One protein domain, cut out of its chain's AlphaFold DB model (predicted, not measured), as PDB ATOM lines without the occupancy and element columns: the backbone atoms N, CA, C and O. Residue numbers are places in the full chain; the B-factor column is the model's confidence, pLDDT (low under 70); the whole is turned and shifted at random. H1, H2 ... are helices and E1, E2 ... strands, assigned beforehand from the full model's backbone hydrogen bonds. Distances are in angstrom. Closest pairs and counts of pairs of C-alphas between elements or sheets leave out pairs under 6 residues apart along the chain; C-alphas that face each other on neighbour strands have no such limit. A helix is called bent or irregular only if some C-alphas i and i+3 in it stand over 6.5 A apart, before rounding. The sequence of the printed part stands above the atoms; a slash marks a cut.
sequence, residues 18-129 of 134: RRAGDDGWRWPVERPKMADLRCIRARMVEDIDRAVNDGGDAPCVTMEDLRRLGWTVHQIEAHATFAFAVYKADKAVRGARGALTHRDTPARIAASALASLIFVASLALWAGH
ATOM      1  N   ARG A  18     209.296-115.774 340.697       92.38
ATOM      2  CA  ARG A  18     208.741-115.480 339.376       92.38
ATOM      3  C   ARG A  18     208.953-114.002 339.045       92.38
ATOM      4  O   ARG A  18     208.678-113.136 339.874       92.38
ATOM      5  N   ARG A  19     209.438-113.716 337.838       90.88
ATOM      6  CA  ARG A  19     209.746-112.354 337.375       90.88
ATOM      7  C   ARG A  19     209.028-112.066 336.069       90.88
ATOM      8  O   ARG A  19     208.889-112.960 335.234       90.88
ATOM      9  N   ALA A  20     208.602-110.820 335.905       88.94
ATOM     10  CA  ALA A  20     208.176-110.323 334.609       88.94
ATOM     11  C   ALA A  20     209.406-110.231 333.690       88.94
ATOM     12  O   ALA A  20     210.470-109.771 334.107       88.94
ATOM     13  N   GLY A  21     209.266-110.729 332.470       84.19
ATOM     14  CA  GLY A  21     210.179-110.520 331.356       84.19
ATOM     15  C   GLY A  21     209.398-110.044 330.135       84.19
ATOM     16  O   GLY A  21     208.176-109.903 330.197       84.19
ATOM     17  N   ASP A  22     210.108-109.823 329.032       84.44
ATOM     18  CA  ASP A  22     209.534-109.238 327.813       84.44
ATOM     19  C   ASP A  22     208.387-110.090 327.233       84.44
ATOM     20  O   ASP A  22     207.373-109.553 326.797       84.44
ATOM     21  N   ASP A  23     208.487-111.419 327.353       85.75
ATOM     22  CA  ASP A  23     207.478-112.386 326.890       85.75
ATOM     23  C   ASP A  23     206.466-112.793 327.984       85.75
ATOM     24  O   ASP A  23     205.772-113.807 327.881       85.75
ATOM     25  N   GLY A  24     206.397-112.032 329.080       89.88
ATOM     26  CA  GLY A  24     205.528-112.304 330.222       89.88
ATOM     27  C   GLY A  24     206.256-112.915 331.419       89.88
ATOM     28  O   GLY A  24     207.434-112.666 331.671       89.88
ATOM     29  N   TRP A  25     205.535-113.675 332.243       89.75
ATOM     30  CA  TRP A  25     206.062-114.150 333.523       89.75
ATOM     31  C   TRP A  25     206.897-115.421 333.377       89.75
ATOM     32  O   TRP A  25     206.385-116.458 332.953       89.75
ATOM     33  N   ARG A  26     208.149-115.384 333.842       92.50
ATOM     34  CA  ARG A  26     209.065-116.532 333.808       92.50
ATOM     35  C   ARG A  26     209.636-116.882 335.177       92.50
ATOM     36  O   ARG A  26     209.814-116.026 336.045       92.50
ATOM     37  N   TRP A  27     209.969-118.157 335.340       94.38
ATOM     38  CA  TRP A  27     210.750-118.652 336.470       94.38
ATOM     39  C   TRP A  27     212.237-118.610 336.097       94.38
ATOM     40  O   TRP A  27     212.620-119.292 335.148       94.38
ATOM     41  N   PRO A  28     213.070-117.807 336.787       93.44
ATOM     42  CA  PRO A  28     214.460-117.580 336.382       93.44
ATOM     43  C   PRO A  28     215.387-118.765 336.679       93.44
ATOM     44  O   PRO A  28     216.429-118.899 336.047       93.44
ATOM     45  N   VAL A  29     215.020-119.616 337.637       95.62
ATOM     46  CA  VAL A  29     215.802-120.783 338.062       95.62
ATOM     47  C   VAL A  29     215.093-122.051 337.609       95.62
ATOM     48  O   VAL A  29     213.869-122.111 337.626       95.62
ATOM     49  N   GLU A  30     215.831-123.068 337.174       95.81
ATOM     50  CA  GLU A  30     215.271-124.372 336.792       95.81
ATOM     51  C   GLU A  30     214.771-125.148 338.018       95.81
ATOM     52  O   GLU A  30     215.382-125.077 339.078       95.81
ATOM     53  N   ARG A  31     213.709-125.951 337.862       96.25
ATOM     54  CA  ARG A  31     213.076-126.732 338.949       96.25
ATOM     55  C   ARG A  31     214.069-127.463 339.870       96.25
ATOM     56  O   ARG A  31     214.004-127.231 341.078       96.25
ATOM     57  N   PRO A  32     215.020-128.274 339.360       96.56
ATOM     58  CA  PRO A  32     215.930-129.017 340.232       96.56
ATOM     59  C   PRO A  32     216.966-128.134 340.937       96.56
ATOM     60  O   PRO A  32     217.591-128.587 341.889       96.56
ATOM     61  N   LYS A  33     217.162-126.889 340.483       96.81
ATOM     62  CA  LYS A  33     218.117-125.929 341.057       96.81
ATOM     63  C   LYS A  33     217.474-124.977 342.068       96.81
ATOM     64  O   LYS A  33     218.187-124.185 342.672       96.81
ATOM     65  N   MET A  34     216.149-125.018 342.232       96.81
ATOM     66  CA  MET A  34     215.447-124.184 343.208       96.81
ATOM     67  C   MET A  34     215.705-124.696 344.626       96.81
ATOM     68  O   MET A  34     215.544-125.892 344.890       96.81
ATOM     69  N   ALA A  35     216.063-123.789 345.531       95.62
ATOM     70  CA  ALA A  35     216.304-124.073 346.939       95.62
ATOM     71  C   ALA A  35     215.291-123.373 347.858       95.62
ATOM     72  O   ALA A  35     215.042-123.845 348.968       95.62
ATOM     73  N   ASP A  36     214.674-122.273 347.414       95.75
ATOM     74  CA  ASP A  36     213.708-121.555 348.236       95.75
ATOM     75  C   ASP A  36     212.354-122.264 348.276       95.75
ATOM     76  O   ASP A  36     211.667-122.461 347.269       95.75
ATOM     77  N   LEU A  37     211.929-122.585 349.495       94.06
ATOM     78  CA  LEU A  37     210.710-123.344 349.765       94.06
ATOM     79  C   LEU A  37     209.456-122.640 349.234       94.06
ATOM     80  O   LEU A  37     208.523-123.302 348.774       94.06
ATOM     81  N   ARG A  38     209.398-121.301 349.305       93.31
ATOM     82  CA  ARG A  38     208.227-120.538 348.842       93.31
ATOM     83  C   ARG A  38     208.155-120.553 347.320       93.31
ATOM     84  O   ARG A  38     207.078-120.786 346.772       93.31
ATOM     85  N   CYS A  39     209.290-120.370 346.650       95.00
ATOM     86  CA  CYS A  39     209.400-120.407 345.198       95.00
ATOM     87  C   CYS A  39     209.093-121.807 344.648       95.00
ATOM     88  O   CYS A  39     208.313-121.920 343.703       95.00
ATOM     89  N   ILE A  40     209.619-122.870 345.274       96.56
ATOM     90  CA  ILE A  40     209.318-124.260 344.896       96.56
ATOM     91  C   ILE A  40     207.811-124.516 344.958       96.56
ATOM     92  O   ILE A  40     207.218-124.958 343.976       96.56
ATOM     93  N   ARG A  41     207.172-124.193 346.090       96.19
ATOM     94  CA  ARG A  41     205.728-124.403 346.279       96.19
ATOM     95  C   ARG A  41     204.900-123.618 345.267       96.19
ATOM     96  O   ARG A  41     204.011-124.190 344.646       96.19
ATOM     97  N   ALA A  42     205.198-122.333 345.088       95.06
ATOM     98  CA  ALA A  42     204.460-121.470 344.169       95.06
ATOM     99  C   ALA A  42     204.554-121.969 342.721       95.06
ATOM    100  O   ALA A  42     203.539-122.067 342.032       95.06
ATOM    101  N   ARG A  43     205.754-122.351 342.272       97.38
ATOM    102  CA  ARG A  43     205.938-122.905 340.933       97.38
ATOM    103  C   ARG A  43     205.272-124.265 340.770       97.38
ATOM    104  O   ARG A  43     204.664-124.506 339.735       97.38
ATOM    105  N   MET A  44     205.364-125.145 341.766       96.56
ATOM    106  CA  MET A  44     204.747-126.471 341.702       96.56
ATOM    107  C   MET A  44     203.218-126.375 341.585       96.56
ATOM    108  O   MET A  44     202.625-127.135 340.828       96.56
ATOM    109  N   VAL A  45     202.580-125.402 342.250       95.50
ATOM    110  CA  VAL A  45     201.146-125.098 342.057       95.50
ATOM    111  C   VAL A  45     200.855-124.659 340.617       95.50
ATOM    112  O   VAL A  45     199.887-125.133 340.028       95.50
ATOM    113  N   GLU A  46     201.683-123.784 340.036       95.00
ATOM    114  CA  GLU A  46     201.522-123.330 338.645       95.00
ATOM    115  C   GLU A  46     201.693-124.479 337.640       95.00
ATOM    116  O   GLU A  46     200.916-124.592 336.693       95.00
ATOM    117  N   ASP A  47     202.681-125.346 337.858       95.00
ATOM    118  CA  ASP A  47     202.917-126.530 337.034       95.00
ATOM    119  C   ASP A  47     201.735-127.512 337.108       95.00
ATOM    120  O   ASP A  47     201.330-128.043 336.076       95.00
ATOM    121  N   ILE A  48     201.147-127.720 338.297       92.88
ATOM    122  CA  ILE A  48     199.933-128.538 338.462       92.88
ATOM    123  C   ILE A  48     198.751-127.904 337.720       92.88
ATOM    124  O   ILE A  48     198.056-128.612 336.998       92.88
ATOM    125  N   ASP A  49     198.521-126.591 337.863       91.81
ATOM    126  CA  ASP A  49     197.432-125.900 337.151       91.81
ATOM    127  C   ASP A  49     197.603-126.038 335.637       91.81
ATOM    128  O   ASP A  49     196.647-126.368 334.942       91.81
ATOM    129  N   ARG A  50     198.824-125.866 335.123       90.62
ATOM    130  CA  ARG A  50     199.116-126.037 333.697       90.62
ATOM    131  C   ARG A  50     198.883-127.473 333.231       90.62
ATOM    132  O   ARG A  50     198.135-127.669 332.286       90.62
ATOM    133  N   ALA A  51     199.442-128.460 333.930       89.81
ATOM    134  CA  ALA A  51     199.279-129.869 333.579       89.81
ATOM    135  C   ALA A  51     197.806-130.309 333.600       89.81
ATOM    136  O   ALA A  51     197.388-131.098 332.758       89.81
ATOM    137  N   VAL A  52     197.006-129.765 334.524       88.56
ATOM    138  CA  VAL A  52     195.551-129.942 334.500       88.56
ATOM    139  C   VAL A  52     194.960-129.291 333.252       88.56
ATOM    140  O   VAL A  52     194.307-129.973 332.477       88.56
ATOM    141  N   ASN A  53     195.177-127.996 333.028       85.81
ATOM    142  CA  ASN A  53     194.526-127.296 331.915       85.81
ATOM    143  C   ASN A  53     194.925-127.864 330.532       85.81
ATOM    144  O   ASN A  53     194.118-127.805 329.609       85.81
ATOM    145  N   ASP A  54     196.114-128.459 330.406       85.44
ATOM    146  CA  ASP A  54     196.587-129.110 329.177       85.44
ATOM    147  C   ASP A  54     195.963-130.510 328.956       85.44
ATOM    148  O   ASP A  54     195.925-131.001 327.828       85.44
ATOM    149  N   GLY A  55     195.470-131.171 330.012       74.06
ATOM    150  CA  GLY A  55     195.014-132.568 329.984       74.06
ATOM    151  C   GLY A  55     193.530-132.804 329.649       74.06
ATOM    152  O   GLY A  55     193.092-133.954 329.657       74.06
ATOM    153  N   GLY A  56     192.747-131.763 329.352       64.44
ATOM    154  CA  GLY A  56     191.344-131.889 328.915       64.44
ATOM    155  C   GLY A  56     190.316-132.028 330.052       64.44
ATOM    156  O   GLY A  56     190.461-131.404 331.098       64.44
ATOM    157  N   ASP A  57     189.244-132.805 329.834       50.69
ATOM    158  CA  ASP A  57     188.007-132.760 330.648       50.69
ATOM    159  C   ASP A  57     188.103-133.380 332.058       50.69
ATOM    160  O   ASP A  57     187.298-133.051 332.931       50.69
ATOM    161  N   ALA A  58     189.072-134.264 332.322       56.25
ATOM    162  CA  ALA A  58     189.267-134.867 333.650       56.25
ATOM    163  C   ALA A  58     190.747-135.177 333.946       56.25
ATOM    164  O   ALA A  58     191.131-136.337 334.118       56.25
ATOM    165  N   PRO A  59     191.608-134.156 334.002       71.38
ATOM    166  CA  PRO A  59     193.040-134.352 334.069       71.38
ATOM    167  C   PRO A  59     193.450-134.636 335.516       71.38
ATOM    168  O   PRO A  59     193.236-133.836 336.432       71.38
ATOM    169  N   CYS A  60     194.042-135.807 335.733       76.00
ATOM    170  CA  CYS A  60     194.707-136.142 336.980       76.00
ATOM    171  C   CYS A  60     196.209-135.874 336.833       76.00
ATOM    172  O   CYS A  60     196.836-136.311 335.874       76.00
ATOM    173  N   VAL A  61     196.788-135.144 337.788       87.31
ATOM    174  CA  VAL A  61     198.241-134.937 337.866       87.31
ATOM    175  C   VAL A  61     198.788-135.858 338.941       87.31
ATOM    176  O   VAL A  61     198.360-135.804 340.096       87.31
ATOM    177  N   THR A  62     199.727-136.713 338.558       89.81
ATOM    178  CA  THR A  62     200.398-137.658 339.450       89.81
ATOM    179  C   THR A  62     201.777-137.139 339.866       89.81
ATOM    180  O   THR A  62     202.318-136.194 339.290       89.81
ATOM    181  N   MET A  63     202.392-137.772 340.870       90.81
ATOM    182  CA  MET A  63     203.788-137.477 341.229       90.81
ATOM    183  C   MET A  63     204.760-137.798 340.084       90.81
ATOM    184  O   MET A  63     205.784-137.131 339.945       90.81
ATOM    185  N   GLU A  64     204.430-138.782 339.243       89.62
ATOM    186  CA  GLU A  64     205.232-139.132 338.071       89.62
ATOM    187  C   GLU A  64     205.236-138.004 337.034       89.62
ATOM    188  O   GLU A  64     206.273-137.717 336.439       89.62
ATOM    189  N   ASP A  65     204.116-137.298 336.868       90.88
ATOM    190  CA  ASP A  65     204.041-136.143 335.970       90.88
ATOM    191  C   ASP A  65     204.915-134.992 336.475       90.88
ATOM    192  O   ASP A  65     205.646-134.376 335.699       90.88
ATOM    193  N   LEU A  66     204.944-134.757 337.793       92.69
ATOM    194  CA  LEU A  66     205.867-133.788 338.394       92.69
ATOM    195  C   LEU A  66     207.332-134.177 338.153       92.69
ATOM    196  O   LEU A  66     208.156-133.317 337.832       92.69
ATOM    197  N   ARG A  67     207.657-135.470 338.240       94.88
ATOM    198  CA  ARG A  67     208.999-135.975 337.923       94.88
ATOM    199  C   ARG A  67     209.355-135.740 336.453       94.88
ATOM    200  O   ARG A  67     210.450-135.262 336.168       94.88
ATOM    201  N   ARG A  68     208.425-135.991 335.524       93.50
ATOM    202  CA  ARG A  68     208.597-135.719 334.081       93.50
ATOM    203  C   ARG A  68     208.780-134.235 333.770       93.50
ATOM    204  O   ARG A  68     209.529-133.897 332.860       93.50
ATOM    205  N   LEU A  69     208.165-133.347 334.552       93.44
ATOM    206  CA  LEU A  69     208.391-131.899 334.457       93.44
ATOM    207  C   LEU A  69     209.785-131.472 334.950       93.44
ATOM    208  O   LEU A  69     210.183-130.326 334.725       93.44
ATOM    209  N   GLY A  70     210.538-132.369 335.593       96.75
ATOM    210  CA  GLY A  70     211.899-132.134 336.072       96.75
ATOM    211  C   GLY A  70     211.992-131.767 337.552       96.75
ATOM    212  O   GLY A  70     213.025-131.253 337.981       96.75
ATOM    213  N   TRP A  71     210.939-131.993 338.343       97.50
ATOM    214  CA  TRP A  71     211.037-131.885 339.798       97.50
ATOM    215  C   TRP A  71     211.846-133.049 340.374       97.50
ATOM    216  O   TRP A  71     211.707-134.196 339.945       97.50
ATOM    217  N   THR A  72     212.687-132.764 341.370       97.62
ATOM    218  CA  THR A  72     213.427-133.822 342.069       97.62
ATOM    219  C   THR A  72     212.504-134.577 343.025       97.62
ATOM    220  O   THR A  72     211.566-133.999 343.576       97.62
ATOM    221  N   VAL A  73     212.794-135.859 343.268       96.00
ATOM    222  CA  VAL A  73     212.008-136.704 344.190       96.00
ATOM    223  C   VAL A  73     211.894-136.052 345.570       96.00
ATOM    224  O   VAL A  73     210.795-135.928 346.099       96.00
ATOM    225  N   HIS A  74     213.004-135.523 346.092       96.88
ATOM    226  CA  HIS A  74     213.032-134.846 347.386       96.88
ATOM    227  C   HIS A  74     212.081-133.635 347.455       96.88
ATOM    228  O   HIS A  74     211.330-133.482 348.416       96.88
ATOM    229  N   GLN A  75     212.068-132.786 346.422       97.38
ATOM    230  CA  GLN A  75     211.167-131.630 346.364       97.38
ATOM    231  C   GLN A  75     209.696-132.059 346.258       97.38
ATOM    232  O   GLN A  75     208.833-131.435 346.877       97.38
ATOM    233  N   ILE A  76     209.405-133.113 345.487       95.75
ATOM    234  CA  ILE A  76     208.048-133.659 345.342       95.75
ATOM    235  C   ILE A  76     207.550-134.166 346.696       95.75
ATOM    236  O   ILE A  76     206.491-133.740 347.148       95.75
ATOM    237  N   GLU A  77     208.321-135.011 347.376       95.81
ATOM    238  CA  GLU A  77     207.950-135.562 348.685       95.81
ATOM    239  C   GLU A  77     207.711-134.462 349.727       95.81
ATOM    240  O   GLU A  77     206.733-134.506 350.474       95.81
ATOM    241  N   ALA A  78     208.557-133.429 349.741       94.81
ATOM    242  CA  ALA A  78     208.460-132.342 350.708       94.81
ATOM    243  C   ALA A  78     207.310-131.354 350.432       94.81
ATOM    244  O   ALA A  78     206.845-130.671 351.356       94.81
ATOM    245  N   HIS A  79     206.876-131.191 349.173       95.44
ATOM    246  CA  HIS A  79     206.038-130.048 348.780       95.44
ATOM    247  C   HIS A  79     204.800-130.372 347.943       95.44
ATOM    248  O   HIS A  79     203.883-129.546 347.923       95.44
ATOM    249  N   ALA A  80     204.700-131.550 347.322       89.44
ATOM    250  CA  ALA A  80     203.575-131.879 346.446       89.44
ATOM    251  C   ALA A  80     202.236-131.844 347.187       89.44
ATOM    252  O   ALA A  80     201.282-131.245 346.698       89.44
ATOM    253  N   THR A  81     202.167-132.395 348.402       92.06
ATOM    254  CA  THR A  81     200.941-132.381 349.219       92.06
ATOM    255  C   THR A  81     200.432-130.961 349.463       92.06
ATOM    256  O   THR A  81     199.240-130.693 349.313       92.06
ATOM    257  N   PHE A  82     201.336-130.030 349.784       93.56
ATOM    258  CA  PHE A  82     200.986-128.622 349.960       93.56
ATOM    259  C   PHE A  82     200.496-128.008 348.645       93.56
ATOM    260  O   PHE A  82     199.452-127.360 348.621       93.56
ATOM    261  N   ALA A  83     201.223-128.236 347.550       91.19
ATOM    262  CA  ALA A  83     200.877-127.678 346.250       91.19
ATOM    263  C   ALA A  83     199.498-128.167 345.766       91.19
ATOM    264  O   ALA A  83     198.666-127.358 345.360       91.19
ATOM    265  N   PHE A  84     199.201-129.462 345.906       88.75
ATOM    266  CA  PHE A  84     197.881-130.015 345.594       88.75
ATOM    267  C   PHE A  84     196.774-129.431 346.475       88.75
ATOM    268  O   PHE A  84     195.682-129.159 345.975       88.75
ATOM    269  N   ALA A  85     197.027-129.236 347.772       90.44
ATOM    270  CA  ALA A  85     196.047-128.647 348.681       90.44
ATOM    271  C   ALA A  85     195.711-127.198 348.294       90.44
ATOM    272  O   ALA A  85     194.534-126.854 348.188       90.44
ATOM    273  N   VAL A  86     196.729-126.375 348.015       90.62
ATOM    274  CA  VAL A  86     196.545-124.988 347.561       90.62
ATOM    275  C   VAL A  86     195.818-124.948 346.222       90.62
ATOM    276  O   VAL A  86     194.830-124.234 346.087       90.62
ATOM    277  N   TYR A  87     196.236-125.767 345.256       89.38
ATOM    278  CA  TYR A  87     195.580-125.848 343.953       89.38
ATOM    279  C   TYR A  87     194.086-126.199 344.068       89.38
ATOM    280  O   TYR A  87     193.239-125.549 343.450       89.38
ATOM    281  N   LYS A  88     193.739-127.197 344.895       87.75
ATOM    282  CA  LYS A  88     192.341-127.582 345.147       87.75
ATOM    283  C   LYS A  88     191.545-126.446 345.785       87.75
ATOM    284  O   LYS A  88     190.424-126.186 345.351       87.75
ATOM    285  N   ALA A  89     192.114-125.765 346.780       88.31
ATOM    286  CA  ALA A  89     191.473-124.618 347.418       88.31
ATOM    287  C   ALA A  89     191.230-123.481 346.411       88.31
ATOM    288  O   ALA A  89     190.113-122.973 346.308       88.31
ATOM    289  N   ASP A  90     192.230-123.150 345.593       86.31
ATOM    290  CA  ASP A  90     192.128-122.120 344.559       86.31
ATOM    291  C   ASP A  90     191.068-122.453 343.505       86.31
ATOM    292  O   ASP A  90     190.289-121.579 343.114       86.31
ATOM    293  N   LYS A  91     191.003-123.706 343.033       84.00
ATOM    294  CA  LYS A  91     189.974-124.138 342.075       84.00
ATOM    295  C   LYS A  91     188.587-124.182 342.704       84.00
ATOM    296  O   LYS A  91     187.638-123.800 342.029       84.00
ATOM    297  N   ALA A  92     188.449-124.559 343.975       81.44
ATOM    298  CA  ALA A  92     187.169-124.482 344.678       81.44
ATOM    299  C   ALA A  92     186.670-123.030 344.770       81.44
ATOM    300  O   ALA A  92     185.506-122.757 344.480       81.44
ATOM    301  N   VAL A  93     187.556-122.075 345.074       75.75
ATOM    302  CA  VAL A  93     187.222-120.640 345.098       75.75
ATOM    303  C   VAL A  93     186.892-120.114 343.700       75.75
ATOM    304  O   VAL A  93     185.913-119.386 343.537       75.75
ATOM    305  N   ARG A  94     187.672-120.478 342.672       74.31
ATOM    306  CA  ARG A  94     187.392-120.097 341.275       74.31
ATOM    307  C   ARG A  94     186.084-120.707 340.775       74.31
ATOM    308  O   ARG A  94     185.325-120.004 340.122       74.31
ATOM    309  N   GLY A  95     185.792-121.959 341.116       65.44
ATOM    310  CA  GLY A  95     184.535-122.639 340.805       65.44
ATOM    311  C   GLY A  95     183.344-122.015 341.529       65.44
ATOM    312  O   GLY A  95     182.311-121.804 340.912       65.44
ATOM    313  N   ALA A  96     183.500-121.612 342.792       59.12
ATOM    314  CA  ALA A  96     182.475-120.874 343.528       59.12
ATOM    315  C   ALA A  96     182.243-119.469 342.944       59.12
ATOM    316  O   ALA A  96     181.100-119.054 342.772       59.12
ATOM    317  N   ARG A  97     183.307-118.743 342.569       54.34
ATOM    318  CA  ARG A  97     183.194-117.462 341.849       54.34
ATOM    319  C   ARG A  97     182.566-117.641 340.469       54.34
ATOM    320  O   ARG A  97     181.718-116.843 340.105       54.34
ATOM    321  N   GLY A  98     182.928-118.704 339.755       42.22
ATOM    322  CA  GLY A  98     182.342-119.102 338.479       42.22
ATOM    323  C   GLY A  98     180.880-119.523 338.601       42.22
ATOM    324  O   GLY A  98     180.105-119.203 337.721       42.22
ATOM    325  N   ALA A  99     180.466-120.151 339.701       38.19
ATOM    326  CA  ALA A  99     179.063-120.442 340.004       38.19
ATOM    327  C   ALA A  99     178.270-119.172 340.363       38.19
ATOM    328  O   ALA A  99     177.072-119.100 340.106       38.19
ATOM    329  N   LEU A 100     178.936-118.146 340.910       44.69
ATOM    330  CA  LEU A 100     178.340-116.825 341.118       44.69
ATOM    331  C   LEU A 100     178.187-116.038 339.801       44.69
ATOM    332  O   LEU A 100     177.221-115.289 339.678       44.69
ATOM    333  N   THR A 101     179.071-116.221 338.810       43.59
ATOM    334  CA  THR A 101     178.928-115.637 337.456       43.59
ATOM    335  C   THR A 101     178.129-116.503 336.478       43.59
ATOM    336  O   THR A 101     177.534-115.968 335.548       43.59
ATOM    337  N   HIS A 102     178.037-117.815 336.696       39.41
ATOM    338  CA  HIS A 102     177.181-118.761 335.972       39.41
ATOM    339  C   HIS A 102     175.780-118.822 336.616       39.41
ATOM    340  O   HIS A 102     175.122-119.857 336.634       39.41
ATOM    341  N   ARG A 103     175.299-117.694 337.148       43.53
ATOM    342  CA  ARG A 103     173.870-117.472 337.362       43.53
ATOM    343  C   ARG A 103     173.298-116.903 336.072       43.53
ATOM    344  O   ARG A 103     173.396-115.712 335.803       43.53
ATOM    345  N   ASP A 104     172.779-117.815 335.263       46.62
ATOM    346  CA  ASP A 104     171.585-117.634 334.443       46.62
ATOM    347  C   ASP A 104     171.433-116.269 333.770       46.62
ATOM    348  O   ASP A 104     170.688-115.396 334.217       46.62
ATOM    349  N   THR A 105     172.058-116.106 332.605       48.91
ATOM    350  CA  THR A 105     171.533-115.128 331.654       48.91
ATOM    351  C   THR A 105     170.115-115.597 331.290       48.91
ATOM    352  O   THR A 105     169.980-116.713 330.779       48.91
ATOM    353  N   PRO A 106     169.049-114.804 331.514       52.78
ATOM    354  CA  PRO A 106     167.656-115.211 331.257       52.78
ATOM    355  C   PRO A 106     167.421-115.695 329.814       52.78
ATOM    356  O   PRO A 106     166.514-116.481 329.548       52.78
ATOM    357  N   ALA A 107     168.307-115.308 328.893       55.06
ATOM    358  CA  ALA A 107     168.378-115.796 327.522       55.06
ATOM    359  C   ALA A 107     168.551-117.329 327.398       55.06
ATOM    360  O   ALA A 107     167.989-117.928 326.483       55.06
ATOM    361  N   ARG A 108     169.286-117.988 328.309       52.59
ATOM    362  CA  ARG A 108     169.518-119.446 328.252       52.59
ATOM    363  C   ARG A 108     168.340-120.262 328.793       52.59
ATOM    364  O   ARG A 108     168.077-121.337 328.265       52.59
ATOM    365  N   ILE A 109     167.602-119.730 329.772       51.81
ATOM    366  CA  ILE A 109     166.365-120.346 330.293       51.81
ATOM    367  C   ILE A 109     165.244-120.269 329.242       51.81
ATOM    368  O   ILE A 109     164.514-121.235 329.039       51.81
ATOM    369  N   ALA A 110     165.139-119.152 328.514       53.00
ATOM    370  CA  ALA A 110     164.176-119.027 327.419       53.00
ATOM    371  C   ALA A 110     164.474-120.001 326.260       53.00
ATOM    372  O   ALA A 110     163.558-120.594 325.690       53.00
ATOM    373  N   ALA A 111     165.755-120.210 325.940       54.41
ATOM    374  CA  ALA A 111     166.172-121.120 324.875       54.41
ATOM    375  C   ALA A 111     165.877-122.601 325.190       54.41
ATOM    376  O   ALA A 111     165.442-123.337 324.303       54.41
ATOM    377  N   SER A 112     166.058-123.049 326.440       52.03
ATOM    378  CA  SER A 112     165.763-124.437 326.829       52.03
ATOM    379  C   SER A 112     164.261-124.726 326.930       52.03
ATOM    380  O   SER A 112     163.829-125.825 326.588       52.03
ATOM    381  N   ALA A 113     163.444-123.740 327.313       51.88
ATOM    382  CA  ALA A 113     161.990-123.891 327.359       51.88
ATOM    383  C   ALA A 113     161.363-124.074 325.962       51.88
ATOM    384  O   ALA A 113     160.469-124.903 325.786       51.88
ATOM    385  N   LEU A 114     161.860-123.355 324.947       50.66
ATOM    386  CA  LEU A 114     161.383-123.489 323.564       50.66
ATOM    387  C   LEU A 114     161.755-124.843 322.942       50.66
ATOM    388  O   LEU A 114     160.938-125.440 322.241       50.66
ATOM    389  N   ALA A 115     162.951-125.363 323.235       53.97
ATOM    390  CA  ALA A 115     163.393-126.661 322.724       53.97
ATOM    391  C   ALA A 115     162.518-127.823 323.236       53.97
ATOM    392  O   ALA A 115     162.138-128.705 322.464       53.97
ATOM    393  N   SER A 116     162.125-127.789 324.514       55.12
ATOM    394  CA  SER A 116     161.241-128.806 325.100       55.12
ATOM    395  C   SER A 116     159.824-128.770 324.515       55.12
ATOM    396  O   SER A 116     159.213-129.821 324.325       55.12
ATOM    397  N   LEU A 117     159.306-127.585 324.170       54.81
ATOM    398  CA  LEU A 117     157.981-127.451 323.552       54.81
ATOM    399  C   LEU A 117     157.930-128.038 322.133       54.81
ATOM    400  O   LEU A 117     156.950-128.697 321.785       54.81
ATOM    401  N   ILE A 118     158.992-127.874 321.339       59.91
ATOM    402  CA  ILE A 118     159.087-128.461 319.989       59.91
ATOM    403  C   ILE A 118     159.093-129.996 320.056       59.91
ATOM    404  O   ILE A 118     158.437-130.662 319.248       59.91
ATOM    405  N   PHE A 119     159.784-130.573 321.042       56.66
ATOM    406  CA  PHE A 119     159.851-132.025 321.211       56.66
ATOM    407  C   PHE A 119     158.500-132.630 321.625       56.66
ATOM    408  O   PHE A 119     158.057-133.615 321.033       56.66
ATOM    409  N   VAL A 120     157.791-132.009 322.577       60.22
ATOM    410  CA  VAL A 120     156.463-132.481 323.010       60.22
ATOM    411  C   VAL A 120     155.423-132.340 321.893       60.22
ATOM    412  O   VAL A 120     154.642-133.265 321.668       60.22
ATOM    413  N   ALA A 121     155.440-131.235 321.141       58.47
ATOM    414  CA  ALA A 121     154.542-131.050 319.998       58.47
ATOM    415  C   ALA A 121     154.766-132.110 318.901       58.47
ATOM    416  O   ALA A 121     153.808-132.613 318.317       58.47
ATOM    417  N   SER A 122     156.021-132.508 318.673       59.44
ATOM    418  CA  SER A 122     156.377-133.544 317.694       59.44
ATOM    419  C   SER A 122     155.861-134.937 318.090       59.44
ATOM    420  O   SER A 122     155.418-135.695 317.226       59.44
ATOM    421  N   LEU A 123     155.854-135.268 319.387       59.62
ATOM    422  CA  LEU A 123     155.298-136.530 319.896       59.62
ATOM    423  C   LEU A 123     153.764-136.567 319.824       59.62
ATOM    424  O   LEU A 123     153.188-137.597 319.470       59.62
ATOM    425  N   ALA A 124     153.098-135.444 320.108       59.88
ATOM    426  CA  ALA A 124     151.641-135.344 320.008       59.88
ATOM    427  C   ALA A 124     151.144-135.514 318.560       59.88
ATOM    428  O   ALA A 124     150.123-136.164 318.330       59.88
ATOM    429  N   LEU A 125     151.892-134.992 317.580       60.50
ATOM    430  CA  LEU A 125     151.562-135.131 316.159       60.50
ATOM    431  C   LEU A 125     151.626-136.597 315.686       60.50
ATOM    432  O   LEU A 125     150.784-137.034 314.905       60.50
ATOM    433  N   TRP A 126     152.585-137.373 316.200       58.62
ATOM    434  CA  TRP A 126     152.701-138.808 315.911       58.62
ATOM    435  C   TRP A 126     151.608-139.643 316.586       58.62
ATOM    436  O   TRP A 126     151.054-140.548 315.962       58.62
ATOM    437  N   ALA A 127     151.248-139.325 317.833       58.66
ATOM    438  CA  ALA A 127     150.184-140.030 318.548       58.66
ATOM    439  C   ALA A 127     148.806-139.842 317.883       58.66
ATOM    440  O   ALA A 127     148.049-140.806 317.768       58.66
ATOM    441  N   GLY A 128     148.509-138.633 317.384       55.72
ATOM    442  CA  GLY A 128     147.259-138.338 316.676       55.72
ATOM    443  C   GLY A 128     147.122-139.051 315.325       55.72
ATOM    444  O   GLY A 128     146.020-139.437 314.943       55.72
ATOM    445  N   HIS A 129     148.229-139.308 314.621       58.66
ATOM    446  CA  HIS A 129     148.195-140.043 313.352       58.66
ATOM    447  C   HIS A 129     147.942-141.549 313.530       58.66
ATOM    448  O   HIS A 129     147.366-142.177 312.644       58.66
TER     449      HIS A 129
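Overview. This is residues 18 to 129 of the 134 residues of an uncharacterized protein of Bosea sp. 32-68-6 (UniProt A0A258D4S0). A small helical body has a long arm that sticks out from it: residues 92 to 101 of H3 leave the body, and after a tight link H4 makes the far end. In the body, H1 and the part of H3 near Ala 83 cross, the short H2 packs on the beginning of H3, and E1 and E2 form a small antiparallel hairpin at the body's edge. The printed part has 112 residues, with two named strands and then four named helices, E1 E2 H1 H2 H3 H4, and is mostly helix. It is extended, with a radius of gyration of the C-alphas of 23.3 A and spans of 76 by 29 by 26 A.

Arrangement. E1, residues 19 to 21, and E2, residues 24 to 26, are a hairpin, antiparallel at 132 degrees, with N 21 and O 24 2.8 A apart, within hydrogen-bond range. H1, residues 37 to 54, touches residues 75 to 87 alone of H3, residues 73 to 101, the same way at a steep tilt of 58 degrees; the closest C-alphas, of Val 45 and Ala 83, are 4.9 A apart. H2, residues 63 to 68, touches residues 73 to 80 alone of H3, about perpendicular at 76 degrees; the closest C-alphas, of Arg 67 and Val 73, are 7.0 A apart. H1 and H2 are close but not clearly touching, the closest C-alphas, of Ile 48 and Leu 66, being 7.9 A apart. H4, residues 106 to 129, touches no helix. Every O i to N i+4 pair is within hydrogen-bond range in H1, H2 and H4, and 23 of 25 are in H3.

Along the chain. E1 begins at C-alpha 19, (209.746, -112.354, 337.375). E1 is 6.3 A long, E2 6.6 A, H1 25.6 A, H2 8.8 A, H3 39.8 A and H4 36.3 A. H3 is irregular, with C-alphas 78 and 81 7.7 A apart, and has a kink of 50 degrees near residue 80. H4 ends at C-alpha 129, (148.195, -140.043, 313.352).

Size, cuts and confidence. The C-alphas of Ala 35 and His 129, the two farthest apart, are 77.6 A apart. Residues 53 to 58 and 92 to 129 stand free; without them the body spans 32 by 26 by 20 A. The printed part has no cut, and no link is long. The model's pLDDT is under 70 in residues 56 to 58 and 95 to 129.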